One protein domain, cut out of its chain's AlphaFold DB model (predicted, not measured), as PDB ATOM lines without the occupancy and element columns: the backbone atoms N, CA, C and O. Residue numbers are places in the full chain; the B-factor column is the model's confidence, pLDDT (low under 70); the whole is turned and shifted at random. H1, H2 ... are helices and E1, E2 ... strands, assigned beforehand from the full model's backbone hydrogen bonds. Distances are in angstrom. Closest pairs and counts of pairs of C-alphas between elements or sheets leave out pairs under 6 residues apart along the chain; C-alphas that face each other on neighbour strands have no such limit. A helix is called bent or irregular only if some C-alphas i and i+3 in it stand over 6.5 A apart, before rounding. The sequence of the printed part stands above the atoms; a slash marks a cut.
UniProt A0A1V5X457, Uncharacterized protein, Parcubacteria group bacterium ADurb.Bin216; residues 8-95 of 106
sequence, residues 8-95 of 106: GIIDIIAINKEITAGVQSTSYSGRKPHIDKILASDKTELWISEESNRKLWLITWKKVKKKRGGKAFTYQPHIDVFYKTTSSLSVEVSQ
ATOM      1  N   GLY A   8     164.199 165.330 160.137       89.44
ATOM      2  CA  GLY A   8     163.856 166.638 160.684       89.44
ATOM      3  C   GLY A   8     163.388 167.672 159.648       89.44
ATOM      4  O   GLY A   8     163.194 168.823 160.035       89.44
ATOM      5  N   ILE A   9     163.228 167.318 158.369       92.38
ATOM      6  CA  ILE A   9     162.941 168.266 157.269       92.38
ATOM      7  C   ILE A   9     161.912 167.754 156.245       92.38
ATOM      8  O   ILE A   9     161.627 168.461 155.281       92.38
ATOM      9  N   ILE A  10     161.399 166.533 156.418       95.56
ATOM     10  CA  ILE A  10     160.410 165.915 155.531       95.56
ATOM     11  C   ILE A  10     159.217 165.448 156.362       95.56
ATOM     12  O   ILE A  10     159.349 164.613 157.261       95.56
ATOM     13  N   ASP A  11     158.040 165.956 156.010       93.81
ATOM     14  CA  ASP A  11     156.765 165.559 156.596       93.81
ATOM     15  C   ASP A  11     156.168 164.336 155.881       93.81
ATOM     16  O   ASP A  11     155.561 163.476 156.517       93.81
ATOM     17  N   ILE A  12     156.293 164.291 154.550       94.88
ATOM     18  CA  ILE A  12     155.656 163.310 153.661       94.88
ATOM     19  C   ILE A  12     156.663 162.894 152.586       94.88
ATOM     20  O   ILE A  12     157.419 163.725 152.095       94.88
ATOM     21  N   ILE A  13     156.643 161.629 152.168       95.88
ATOM     22  CA  ILE A  13     157.329 161.188 150.948       95.88
ATOM     23  C   ILE A  13     156.277 160.878 149.881       95.88
ATOM     24  O   ILE A  13     155.328 160.141 150.141       95.88
ATOM     25  N   ALA A  14     156.467 161.421 148.682       95.56
ATOM     26  CA  ALA A  14     155.690 161.103 147.492       95.56
ATOM     27  C   ALA A  14     156.598 160.441 146.449       95.56
ATOM     28  O   ALA A  14     157.699 160.920 146.186       95.56
ATOM     29  N   ILE A  15     156.143 159.336 145.860       96.06
ATOM     30  CA  ILE A  15     156.920 158.548 144.896       96.06
ATOM     31  C   ILE A  15     156.039 158.278 143.684       96.06
ATOM     32  O   ILE A  15     154.899 157.837 143.830       96.06
ATOM     33  N   ASN A  16     156.572 158.518 142.492       93.38
ATOM     34  CA  ASN A  16     156.010 158.006 141.249       93.38
ATOM     35  C   ASN A  16     157.127 157.355 140.409       93.38
ATOM     36  O   ASN A  16     158.236 157.143 140.893       93.38
ATOM     37  N   LYS A  17     156.828 156.998 139.155       93.62
ATOM     38  CA  LYS A  17     157.796 156.339 138.261       93.62
ATOM     39  C   LYS A  17     158.977 157.230 137.853       93.62
ATOM     40  O   LYS A  17     159.972 156.707 137.372       93.62
ATOM     41  N   GLU A  18     158.854 158.543 138.007       92.06
ATOM     42  CA  GLU A  18     159.800 159.533 137.488       92.06
ATOM     43  C   GLU A  18     160.601 160.203 138.604       92.06
ATOM     44  O   GLU A  18     161.788 160.470 138.429       92.06
ATOM     45  N   ILE A  19     159.960 160.490 139.739       92.81
ATOM     46  CA  ILE A  19     160.515 161.273 140.839       92.81
ATOM     47  C   ILE A  19     160.205 160.645 142.195       92.81
ATOM     48  O   ILE A  19     159.153 160.043 142.426       92.81
ATOM     49  N   THR A  20     161.104 160.897 143.140       96.75
ATOM     50  CA  THR A  20     160.834 160.748 144.572       96.75
ATOM     51  C   THR A  20     160.965 162.117 145.233       96.75
ATOM     52  O   THR A  20     162.036 162.723 145.231       96.75
ATOM     53  N   ALA A  21     159.871 162.623 145.795       96.31
ATOM     54  CA  ALA A  21     159.811 163.924 146.445       96.31
ATOM     55  C   ALA A  21     159.658 163.764 147.961       96.31
ATOM     56  O   ALA A  21     158.694 163.175 148.449       96.31
ATOM     57  N   GLY A  22     160.596 164.335 148.713       97.12
ATOM     58  CA  GLY A  22     160.359 164.673 150.110       97.12
ATOM     59  C   GLY A  22     159.525 165.946 150.137       97.12
ATOM     60  O   GLY A  22     159.823 166.879 149.400       97.12
ATOM     61  N   VAL A  23     158.474 165.998 150.941       96.50
ATOM     62  CA  VAL A  23     157.578 167.150 151.021       96.50
ATOM     63  C   VAL A  23     157.570 167.675 152.447       96.50
ATOM     64  O   VAL A  23     157.281 166.940 153.392       96.50
ATOM     65  N   GLN A  24     157.851 168.966 152.581       96.25
ATOM     66  CA  GLN A  24     157.585 169.757 153.772       96.25
ATOM     67  C   GLN A  24     156.395 170.670 153.477       96.25
ATOM     68  O   GLN A  24     156.374 171.358 152.455       96.25
ATOM     69  N   SER A  25     155.406 170.701 154.365       95.44
ATOM     70  CA  SER A  25     154.217 171.538 154.206       95.44
ATOM     71  C   SER A  25     154.079 172.502 155.375       95.44
ATOM     72  O   SER A  25     154.197 172.118 156.536       95.44
ATOM     73  N   THR A  26     153.837 173.781 155.089       95.88
ATOM     74  CA  THR A  26     153.661 174.794 156.139       95.88
ATOM     75  C   THR A  26     152.789 175.967 155.681       95.88
ATOM     76  O   THR A  26     152.347 176.060 154.534       95.88
ATOM     77  N   SER A  27     152.494 176.881 156.599       96.75
ATOM     78  CA  SER A  27     151.838 178.151 156.270       96.75
ATOM     79  C   SER A  27     152.803 179.093 155.547       96.75
ATOM     80  O   SER A  27     154.018 179.009 155.723       96.75
ATOM     81  N   TYR A  28     152.287 180.051 154.773       96.25
ATOM     82  CA  TYR A  28     153.147 181.010 154.067       96.25
ATOM     83  C   TYR A  28     154.088 181.804 154.995       96.25
ATOM     84  O   TYR A  28     155.232 182.059 154.630       96.25
ATOM     85  N   SER A  29     153.664 182.138 156.220       95.75
ATOM     86  CA  SER A  29     154.527 182.802 157.214       95.75
ATOM     87  C   SER A  29     155.651 181.905 157.741       95.75
ATOM     88  O   SER A  29     156.678 182.413 158.178       95.75
ATOM     89  N   GLY A  30     155.489 180.580 157.672       95.94
ATOM     90  CA  GLY A  30     156.527 179.607 158.016       95.94
ATOM     91  C   GLY A  30     157.567 179.393 156.914       95.94
ATOM     92  O   GLY A  30     158.591 178.770 157.165       95.94
ATOM     93  N   ARG A  31     157.357 179.920 155.702       96.50
ATOM     94  CA  ARG A  31     158.211 179.623 154.542       96.50
ATOM     95  C   ARG A  31     159.696 179.883 154.805       96.50
ATOM     96  O   ARG A  31     160.499 178.970 154.658       96.50
ATOM     97  N   LYS A  32     160.071 181.099 155.217       96.12
ATOM     98  CA  LYS A  32     161.485 181.488 155.383       96.12
ATOM     99  C   LYS A  32     162.225 180.636 156.432       96.12
ATOM    100  O   LYS A  32     163.250 180.073 156.063       96.12
ATOM    101  N   PRO A  33     161.707 180.442 157.663       96.19
ATOM    102  CA  PRO A  33     162.333 179.538 158.631       96.19
ATOM    103  C   PRO A  33     162.542 178.110 158.110       96.19
ATOM    104  O   PRO A  33     163.561 177.491 158.402       96.19
ATOM    105  N   HIS A  34     161.593 177.580 157.330       95.25
ATOM    106  CA  HIS A  34     161.724 176.243 156.752       95.25
ATOM    107  C   HIS A  34     162.754 176.195 155.617       95.25
ATOM    108  O   HIS A  34     163.519 175.239 155.565       95.25
ATOM    109  N   ILE A  35     162.827 177.223 154.763       96.12
ATOM    110  CA  ILE A  35     163.900 177.351 153.762       96.12
ATOM    111  C   ILE A  35     165.263 177.360 154.456       96.12
ATOM    112  O   ILE A  35     166.136 176.585 154.083       96.12
ATOM    113  N   ASP A  36     165.430 178.178 155.496       94.56
ATOM    114  CA  ASP A  36     166.702 178.288 156.218       94.56
ATOM    115  C   ASP A  36     167.101 176.954 156.853       94.56
ATOM    116  O   ASP A  36     168.245 176.523 156.736       94.56
ATOM    117  N   LYS A  37     166.139 176.252 157.462       93.44
ATOM    118  CA  LYS A  37     166.352 174.916 158.031       93.44
ATOM    119  C   LYS A  37     166.751 173.886 156.972       93.44
ATOM    120  O   LYS A  37     167.600 173.043 157.241       93.44
ATOM    121  N   ILE A  38     166.126 173.932 155.797       93.88
ATOM    122  CA  ILE A  38     166.433 173.035 154.678       93.88
ATOM    123  C   ILE A  38     167.847 173.308 154.164       93.88
ATOM    124  O   ILE A  38     168.634 172.373 154.046       93.88
ATOM    125  N   LEU A  39     168.186 174.571 153.906       92.12
ATOM    126  CA  LEU A  39     169.492 174.956 153.374       92.12
ATOM    127  C   LEU A  39     170.637 174.706 154.366       92.12
ATOM    128  O   LEU A  39     171.741 174.400 153.939       92.12
ATOM    129  N   ALA A  40     170.380 174.806 155.671       90.50
ATOM    130  CA  ALA A  40     171.384 174.572 156.710       90.50
ATOM    131  C   ALA A  40     171.536 173.094 157.128       90.50
ATOM    132  O   ALA A  40     172.350 172.791 157.996       90.50
ATOM    133  N   SER A  41     170.724 172.178 156.590       92.00
ATOM    134  CA  SER A  41     170.715 170.774 157.012       92.00
ATOM    135  C   SER A  41     171.530 169.897 156.068       92.00
ATOM    136  O   SER A  41     171.120 169.664 154.932       92.00
ATOM    137  N   ASP A  42     172.588 169.262 156.572       91.31
ATOM    138  CA  ASP A  42     173.358 168.251 155.824       91.31
ATOM    139  C   ASP A  42     172.480 167.075 155.358       91.31
ATOM    140  O   ASP A  42     172.776 166.376 154.387       91.31
ATOM    141  N   LYS A  43     171.351 166.833 156.039       92.75
ATOM    142  CA  LYS A  43     170.405 165.779 155.645       92.75
ATOM    143  C   LYS A  43     169.669 166.110 154.352       92.75
ATOM    144  O   LYS A  43     169.263 165.189 153.647       92.75
ATOM    145  N   THR A  44     169.531 167.392 154.023       91.81
ATOM    146  CA  THR A  44     169.018 167.844 152.729       91.81
ATOM    147  C   THR A  44     169.922 167.342 151.608       91.81
ATOM    148  O   THR A  44     169.439 166.748 150.648       91.81
ATOM    149  N   GLU A  45     171.240 167.476 151.754       87.56
ATOM    150  CA  GLU A  45     172.191 167.034 150.730       87.56
ATOM    151  C   GLU A  45     172.227 165.515 150.534       87.56
ATOM    152  O   GLU A  45     172.476 165.058 149.416       87.56
ATOM    153  N   LEU A  46     171.977 164.745 151.600       89.44
ATOM    154  CA  LEU A  46     171.866 163.281 151.555       89.44
ATOM    155  C   LEU A  46     170.560 162.809 150.900       89.44
ATOM    156  O   LEU A  46     170.499 161.732 150.296       89.44
ATOM    157  N   TRP A  47     169.494 163.595 151.058       93.75
ATOM    158  CA  TRP A  47     168.202 163.299 150.454       93.75
ATOM    159  C   TRP A  47     168.201 163.587 148.955       93.75
ATOM    160  O   TRP A  47     167.786 162.741 148.162       93.75
ATOM    161  N   ILE A  48     168.647 164.780 148.573       93.25
ATOM    162  CA  ILE A  48     168.589 165.248 147.194       93.25
ATOM    163  C   ILE A  48     169.646 164.523 146.352       93.25
ATOM    164  O   ILE A  48     170.826 164.494 146.699       93.25
ATOM    165  N   SER A  49     169.234 163.964 145.216       90.44
ATOM    166  CA  SER A  49     170.112 163.211 144.316       90.44
ATOM    167  C   SER A  49     169.645 163.359 142.874       90.44
ATOM    168  O   SER A  49     168.476 163.121 142.580       90.44
ATOM    169  N   GLU A  50     170.567 163.736 141.988       85.38
ATOM    170  CA  GLU A  50     170.316 163.832 140.548       85.38
ATOM    171  C   GLU A  50     170.126 162.440 139.927       85.38
ATOM    172  O   GLU A  50     169.109 162.193 139.286       85.38
ATOM    173  N   GLU A  51     171.023 161.495 140.232       85.50
ATOM    174  CA  GLU A  51     170.977 160.109 139.734       85.50
ATOM    175  C   GLU A  51     169.658 159.392 140.054       85.50
ATOM    176  O   GLU A  51     169.113 158.672 139.225       85.50
ATOM    177  N   SER A  52     169.129 159.593 141.265       87.00
ATOM    178  CA  SER A  52     167.861 158.989 141.701       87.00
ATOM    179  C   SER A  52     166.644 159.899 141.491       87.00
ATOM    180  O   SER A  52     165.570 159.593 142.009       87.00
ATOM    181  N   ASN A  53     166.814 161.049 140.825       91.12
ATOM    182  CA  ASN A  53     165.797 162.092 140.646       91.12
ATOM    183  C   ASN A  53     165.020 162.422 141.944       91.12
ATOM    184  O   ASN A  53     163.789 162.560 141.964       91.12
ATOM    185  N   ARG A  54     165.754 162.499 143.065       94.69
ATOM    186  CA  ARG A  54     165.218 162.816 144.393       94.69
ATOM    187  C   ARG A  54     165.219 164.317 144.614       94.69
ATOM    188  O   ARG A  54     166.270 164.956 144.556       94.69
ATOM    189  N   LYS A  55     164.044 164.862 144.926       96.00
ATOM    190  CA  LYS A  55     163.817 166.297 145.153       96.00
ATOM    191  C   LYS A  55     163.232 166.540 146.539       96.00
ATOM    192  O   LYS A  55     162.649 165.639 147.146       96.00
ATOM    193  N   LEU A  56     163.365 167.764 147.038       96.81
ATOM    194  CA  LEU A  56     162.682 168.220 148.247       96.81
ATOM    195  C   LEU A  56     161.772 169.396 147.889       96.81
ATOM    196  O   LEU A  56     162.213 170.359 147.270       96.81
ATOM    197  N   TRP A  57     160.491 169.295 148.227       97.25
ATOM    198  CA  TRP A  57     159.472 170.300 147.945       97.25
ATOM    199  C   TRP A  57     159.044 170.956 149.251       97.25
ATOM    200  O   TRP A  57     158.603 170.272 150.175       97.25
ATOM    201  N   LEU A  58     159.117 172.282 149.317       97.19
ATOM    202  CA  LEU A  58     158.474 173.062 150.366       97.19
ATOM    203  C   LEU A  58     157.185 173.661 149.804       97.19
ATOM    204  O   LEU A  58     157.214 174.620 149.032       97.19
ATOM    205  N   ILE A  59     156.049 173.091 150.197       97.50
ATOM    206  CA  ILE A  59     154.727 173.580 149.808       97.50
ATOM    207  C   ILE A  59     154.216 174.495 150.916       97.50
ATOM    208  O   ILE A  59     153.974 174.075 152.048       97.50
ATOM    209  N   THR A  60     154.035 175.768 150.590       97.62
ATOM    210  CA  THR A  60     153.518 176.765 151.527       97.62
ATOM    211  C   THR A  60     152.155 177.271 151.092       97.62
ATOM    212  O   THR A  60     151.929 177.563 149.922       97.62
ATOM    213  N   TRP A  61     151.223 177.388 152.036       96.75
ATOM    214  CA  TRP A  61     149.847 177.786 151.731       96.75
ATOM    215  C   TRP A  61     149.591 179.235 152.126       96.75
ATOM    216  O   TRP A  61     149.678 179.606 153.303       96.75
ATOM    217  N   LYS A  62     149.243 180.069 151.141       96.44
ATOM    218  CA  LYS A  62     148.885 181.473 151.339       96.44
ATOM    219  C   LYS A  62     147.371 181.632 151.353       96.44
ATOM    220  O   LYS A  62     146.691 181.359 150.366       96.44
ATOM    221  N   LYS A  63     146.839 182.128 152.470       95.44
ATOM    222  CA  LYS A  63     145.432 182.518 152.575       95.44
ATOM    223  C   LYS A  63     145.214 183.836 151.836       95.44
ATOM    224  O   LYS A  63     145.813 184.850 152.186       95.44
ATOM    225  N   VAL A  64     144.339 183.838 150.840       94.75
ATOM    226  CA  VAL A  64     144.019 185.013 150.018       94.75
ATOM    227  C   VAL A  64     142.512 185.244 149.969       94.75
ATOM    228  O   VAL A  64     141.718 184.306 150.016       94.75
ATOM    229  N   LYS A  65     142.087 186.508 149.904       95.38
ATOM    230  CA  LYS A  65     140.668 186.842 149.715       95.38
ATOM    231  C   LYS A  65     140.274 186.597 148.263       95.38
ATOM    232  O   LYS A  65     140.974 187.051 147.366       95.38
ATOM    233  N   LYS A  66     139.113 185.971 148.038       95.19
ATOM    234  CA  LYS A  66     138.586 185.738 146.679       95.19
ATOM    235  C   LYS A  66     138.262 187.051 145.951       95.19
ATOM    236  O   LYS A  66     138.421 187.144 144.742       95.19
ATOM    237  N   LYS A  67     137.819 188.074 146.691       94.94
ATOM    238  CA  LYS A  67     137.539 189.431 146.194       94.94
ATOM    239  C   LYS A  67     137.926 190.458 147.259       94.94
ATOM    240  O   LYS A  67     137.696 190.228 148.450       94.94
ATOM    241  N   ARG A  68     138.483 191.605 146.850       92.31
ATOM    242  CA  ARG A  68     138.785 192.725 147.761       92.31
ATOM    243  C   ARG A  68     137.509 193.162 148.494       92.31
ATOM    244  O   ARG A  68     136.456 193.279 147.879       92.31
ATOM    245  N   GLY A  69     137.591 193.342 149.814       92.56
ATOM    246  CA  GLY A  69     136.439 193.680 150.666       92.56
ATOM    247  C   GLY A  69     135.473 192.521 150.972       92.56
ATOM    248  O   GLY A  69     134.663 192.641 151.883       92.56
ATOM    249  N   GLY A  70     135.582 191.378 150.288       94.31
ATOM    250  CA  GLY A  70     134.761 190.197 150.562       94.31
ATOM    251  C   GLY A  70     135.175 189.436 151.830       94.31
ATOM    252  O   GLY A  70     136.269 189.632 152.373       94.31
ATOM    253  N   LYS A  71     134.292 188.530 152.276       94.12
ATOM    254  CA  LYS A  71     134.518 187.621 153.418       94.12
ATOM    255  C   LYS A  71     135.093 186.256 153.014       94.12
ATOM    256  O   LYS A  71     135.692 185.584 153.845       94.12
ATOM    257  N   ALA A  72     134.921 185.848 151.756       96.25
ATOM    258  CA  ALA A  72     135.376 184.550 151.268       96.25
ATOM    259  C   ALA A  72     136.901 184.510 151.056       96.25
ATOM    260  O   ALA A  72     137.483 185.423 150.457       96.25
ATOM    261  N   PHE A  73     137.527 183.416 151.494       96.44
ATOM    262  CA  PHE A  73     138.953 183.139 151.329       96.44
ATOM    263  C   PHE A  73     139.177 181.898 150.465       96.44
ATOM    264  O   PHE A  73     138.337 181.004 150.426       96.44
ATOM    265  N   THR A  74     140.332 181.844 149.810       95.62
ATOM    266  CA  THR A  74     140.894 180.638 149.199       95.62
ATOM    267  C   THR A  74     142.346 180.469 149.656       95.62
ATOM    268  O   THR A  74     142.949 181.411 150.183       95.62
ATOM    269  N   TYR A  75     142.895 179.268 149.497       95.31
ATOM    270  CA  TYR A  75     144.287 178.961 149.803       95.31
ATOM    271  C   TYR A  75     145.023 178.671 148.506       95.31
ATOM    272  O   TYR A  75     144.626 177.798 147.741       95.31
ATOM    273  N   GLN A  76     146.087 179.426 148.263       95.62
ATOM    274  CA  GLN A  76     146.936 179.255 147.094       95.62
ATOM    275  C   GLN A  76     148.256 178.612 147.525       95.62
ATOM    276  O   GLN A  76     148.881 179.122 148.465       95.62
ATOM    277  N   PRO A  77     148.677 177.508 146.885       96.31
ATOM    278  CA  PRO A  77     149.974 176.915 147.152       96.31
ATOM    279  C   PRO A  77     151.090 177.755 146.516       96.31
ATOM    280  O   PRO A  77     150.930 178.333 145.443       96.31
ATOM    281  N   HIS A  78     152.236 177.790 147.180       96.12
ATOM    282  CA  HIS A  78     153.511 178.265 146.662       96.12
ATOM    283  C   HIS A  78     154.535 177.159 146.885       96.12
ATOM    284  O   HIS A  78     154.659 176.672 148.011       96.12
ATOM    285  N   ILE A  79     155.257 176.771 145.838       96.38
ATOM    286  CA  ILE A  79     156.140 175.606 145.862       96.38
ATOM    287  C   ILE A  79     157.574 176.064 145.617       96.38
ATOM    288  O   ILE A  79     157.862 176.714 144.618       96.38
ATOM    289  N   ASP A  80     158.461 175.713 146.543       96.81
ATOM    290  CA  ASP A  80     159.907 175.808 146.353       96.81
ATOM    291  C   ASP A  80     160.471 174.407 146.149       96.81
ATOM    292  O   ASP A  80     160.206 173.512 146.959       96.81
ATOM    293  N   VAL A  81     161.238 174.213 145.076       95.50
ATOM    294  CA  VAL A  81     161.837 172.919 144.749       95.50
ATOM    295  C   VAL A  81     163.347 172.997 144.929       95.50
ATOM    296  O   VAL A  81     164.032 173.769 144.261       95.50
ATOM    297  N   PHE A  82     163.863 172.155 145.819       94.00
ATOM    298  CA  PHE A  82     165.290 171.961 146.040       94.00
ATOM    299  C   PHE A  82     165.732 170.680 145.336       94.00
ATOM    300  O   PHE A  82     165.180 169.597 145.570       94.00
ATOM    301  N   TYR A  83     166.725 170.811 144.464       91.81
ATOM    302  CA  TYR A  83     167.309 169.707 143.717       91.81
ATOM    303  C   TYR A  83     168.805 169.963 143.473       91.81
ATOM    304  O   TYR A  83     169.291 171.087 143.606       91.81
ATOM    305  N   LYS A  84     169.550 168.900 143.164       83.69
ATOM    306  CA  LYS A  84     170.956 169.001 142.764       83.69
ATOM    307  C   LYS A  84     171.021 169.084 141.246       83.69
ATOM    308  O   LYS A  84     170.282 168.382 140.561       83.69
ATOM    309  N   THR A  85     171.906 169.936 140.752       73.25
ATOM    310  CA  THR A  85     172.354 169.941 139.359       73.25
ATOM    311  C   THR A  85     173.849 169.636 139.373       73.25
ATOM    312  O   THR A  85     174.531 170.023 140.324       73.25
ATOM    313  N   THR A  86     174.375 168.984 138.336       62.16
ATOM    314  CA  THR A  86     175.766 168.483 138.233       62.16
ATOM    315  C   THR A  86     176.875 169.529 138.511       62.16
ATOM    316  O   THR A  86     178.049 169.182 138.608       62.16
ATOM    317  N   SER A  87     176.554 170.816 138.692       56.16
ATOM    318  CA  SER A  87     177.535 171.877 138.964       56.16
ATOM    319  C   SER A  87     177.224 172.798 140.158       56.16
ATOM    320  O   SER A  87     178.031 173.681 140.429       56.16
ATOM    321  N   SER A  88     176.098 172.645 140.874       55.88
ATOM    322  CA  SER A  88     175.773 173.385 142.121       55.88
ATOM    323  C   SER A  88     174.377 173.026 142.671       55.88
ATOM    324  O   SER A  88     173.576 172.362 142.008       55.88
ATOM    325  N   LEU A  89     174.087 173.446 143.912       51.88
ATOM    326  CA  LEU A  89     172.743 173.391 144.497       51.88
ATOM    327  C   LEU A  89     171.896 174.536 143.914       51.88
ATOM    328  O   LEU A  89     172.225 175.705 144.109       51.88
ATOM    329  N   SER A  90     170.815 174.199 143.213       52.94
ATOM    330  CA  SER A  90     169.963 175.159 142.497       52.94
ATOM    331  C   SER A  90     168.572 175.208 143.133       52.94
ATOM    332  O   SER A  90     168.052 174.184 143.582       52.94
ATOM    333  N   VAL A  91     167.948 176.390 143.176       49.12
ATOM    334  CA  VAL A  91     166.558 176.564 143.634       49.12
ATOM    335  C   VAL A  91     165.719 177.047 142.459       49.12
ATOM    336  O   VAL A  91     165.913 178.165 141.984       49.12
ATOM    337  N   GLU A  92     164.759 176.233 142.022       60.88
ATOM    338  CA  GLU A  92     163.709 176.681 141.105       60.88
ATOM    339  C   GLU A  92     162.468 177.070 141.907       60.88
ATOM    340  O   GLU A  92     161.917 176.284 142.685       60.88
ATOM    341  N   VAL A  93     162.020 178.308 141.700       50.03
ATOM    342  CA  VAL A  93     160.747 178.815 142.213       50.03
ATOM    343  C   VAL A  93     159.741 178.732 141.077       50.03
ATOM    344  O   VAL A  93     159.857 179.468 140.098       50.03
ATOM    345  N   SER A  94     158.738 177.863 141.199       51.28
ATOM    346  CA  SER A  94     157.637 177.797 140.237       51.28
ATOM    347  C   SER A  94     156.308 178.128 140.916       51.28
ATOM    348  O   SER A  94     155.905 177.541 141.922       51.28
ATOM    349  N   GLN A  95     155.598 179.115 140.364       37.84
ATOM    350  CA  GLN A  95     154.182 179.309 140.659       37.84
ATOM    351  C   GLN A  95     153.396 178.329 139.789       37.84
ATOM    352  O   GLN A  95     153.351 178.492 138.573       37.84
TER     353      GLN A  95
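AT A GLANCE: This is residues 8 to 95 of the 106 residues of an uncharacterized protein of Parcubacteria group bacterium ADurb.Bin216 (UniProt A0A1V5X457). One strongly twisted sheet of five strands has two helices, H1 and H2, over one face and no named helix over the other. The long hairpin of E3 and E4 makes the longest axis, with one end of it running on past the other three strands. The printed part has 88 residues, with five named strands and two named helices in the order E1, E2, H1, H2, E3, E4, E5; the sheet's order is E1, E2, E3, E4, E5, mixed, and the class is mixed, helices and strands. The whole is only just loose, close to compact, with a radius of gyration of the C-alphas of 14.9 A, and elongated, spanning 49 by 29 by 23 A.

IN THESE COORDINATES: E1 is residues 12 to 15, beginning at C-alpha 12 at (155.656, 163.310, 153.661). E2, residues 20 to 27, is 22.8 A long. H1, residues 28 to 39, measures 17.4 A and is irregular: C-alphas 29 and 32 are 7.3 A apart. H2 is residues 42 to 47. E3, residues 54 to 65, measures 34.8 A, and E4, residues 73 to 85, measures 37.9 A. E5, residues 88 to 94, is 18.8 A long and ends at C-alpha 94 at (157.637, 177.797, 140.237).

HOW THE PARTS SIT: E1, an edge strand, forms an antiparallel hairpin with E2, with N 14 and O 21 2.8 A apart. E2 and E3 are parallel at 28 degrees, with N 24 and O 57 2.8 A apart; E2, H1, H2 and E3 form a strand-helix-strand unit, two parallel neighbour strands joined through helices, with a right-handed crossover. E3, E4 and E5 form a meander, each strand the antiparallel neighbour of the one before. Within hydrogen-bond range are N 60 and O 78 of E3 and E4, 2.8 A, and N 88 and O 85 of E5 and E4, 3.1 A. H1 is on the sheet at a height of 8.3 A, over E3 and only just over E2, where 3 of its C-alphas fall; it runs along the strands, at 4 degrees to E3 on the local plane. The closest C-alphas of H1 and E3 are those of Tyr 28 and Thr 60, 5.0 A. H2 is on the same face at a height of 9.1 A, over E4 and across the strands, at 73 degrees to E4 on the local plane. H1 and H2 are close but not clearly touching, Ile 38 and Thr 44 having the closest C-alphas, 6.1 A, and are about perpendicular at 87 degrees. Every O i to N i+4 pair of H2 is within hydrogen-bond range, against 6 of 8 in H1.

THE WHOLE: The C-alphas farthest apart, those of Glu 51 and Gly 69, are 49.4 A apart. The printed part has no cut and no long link. The mean pLDDT of the printed part is 89.2; residues 86 to 95 are under 70.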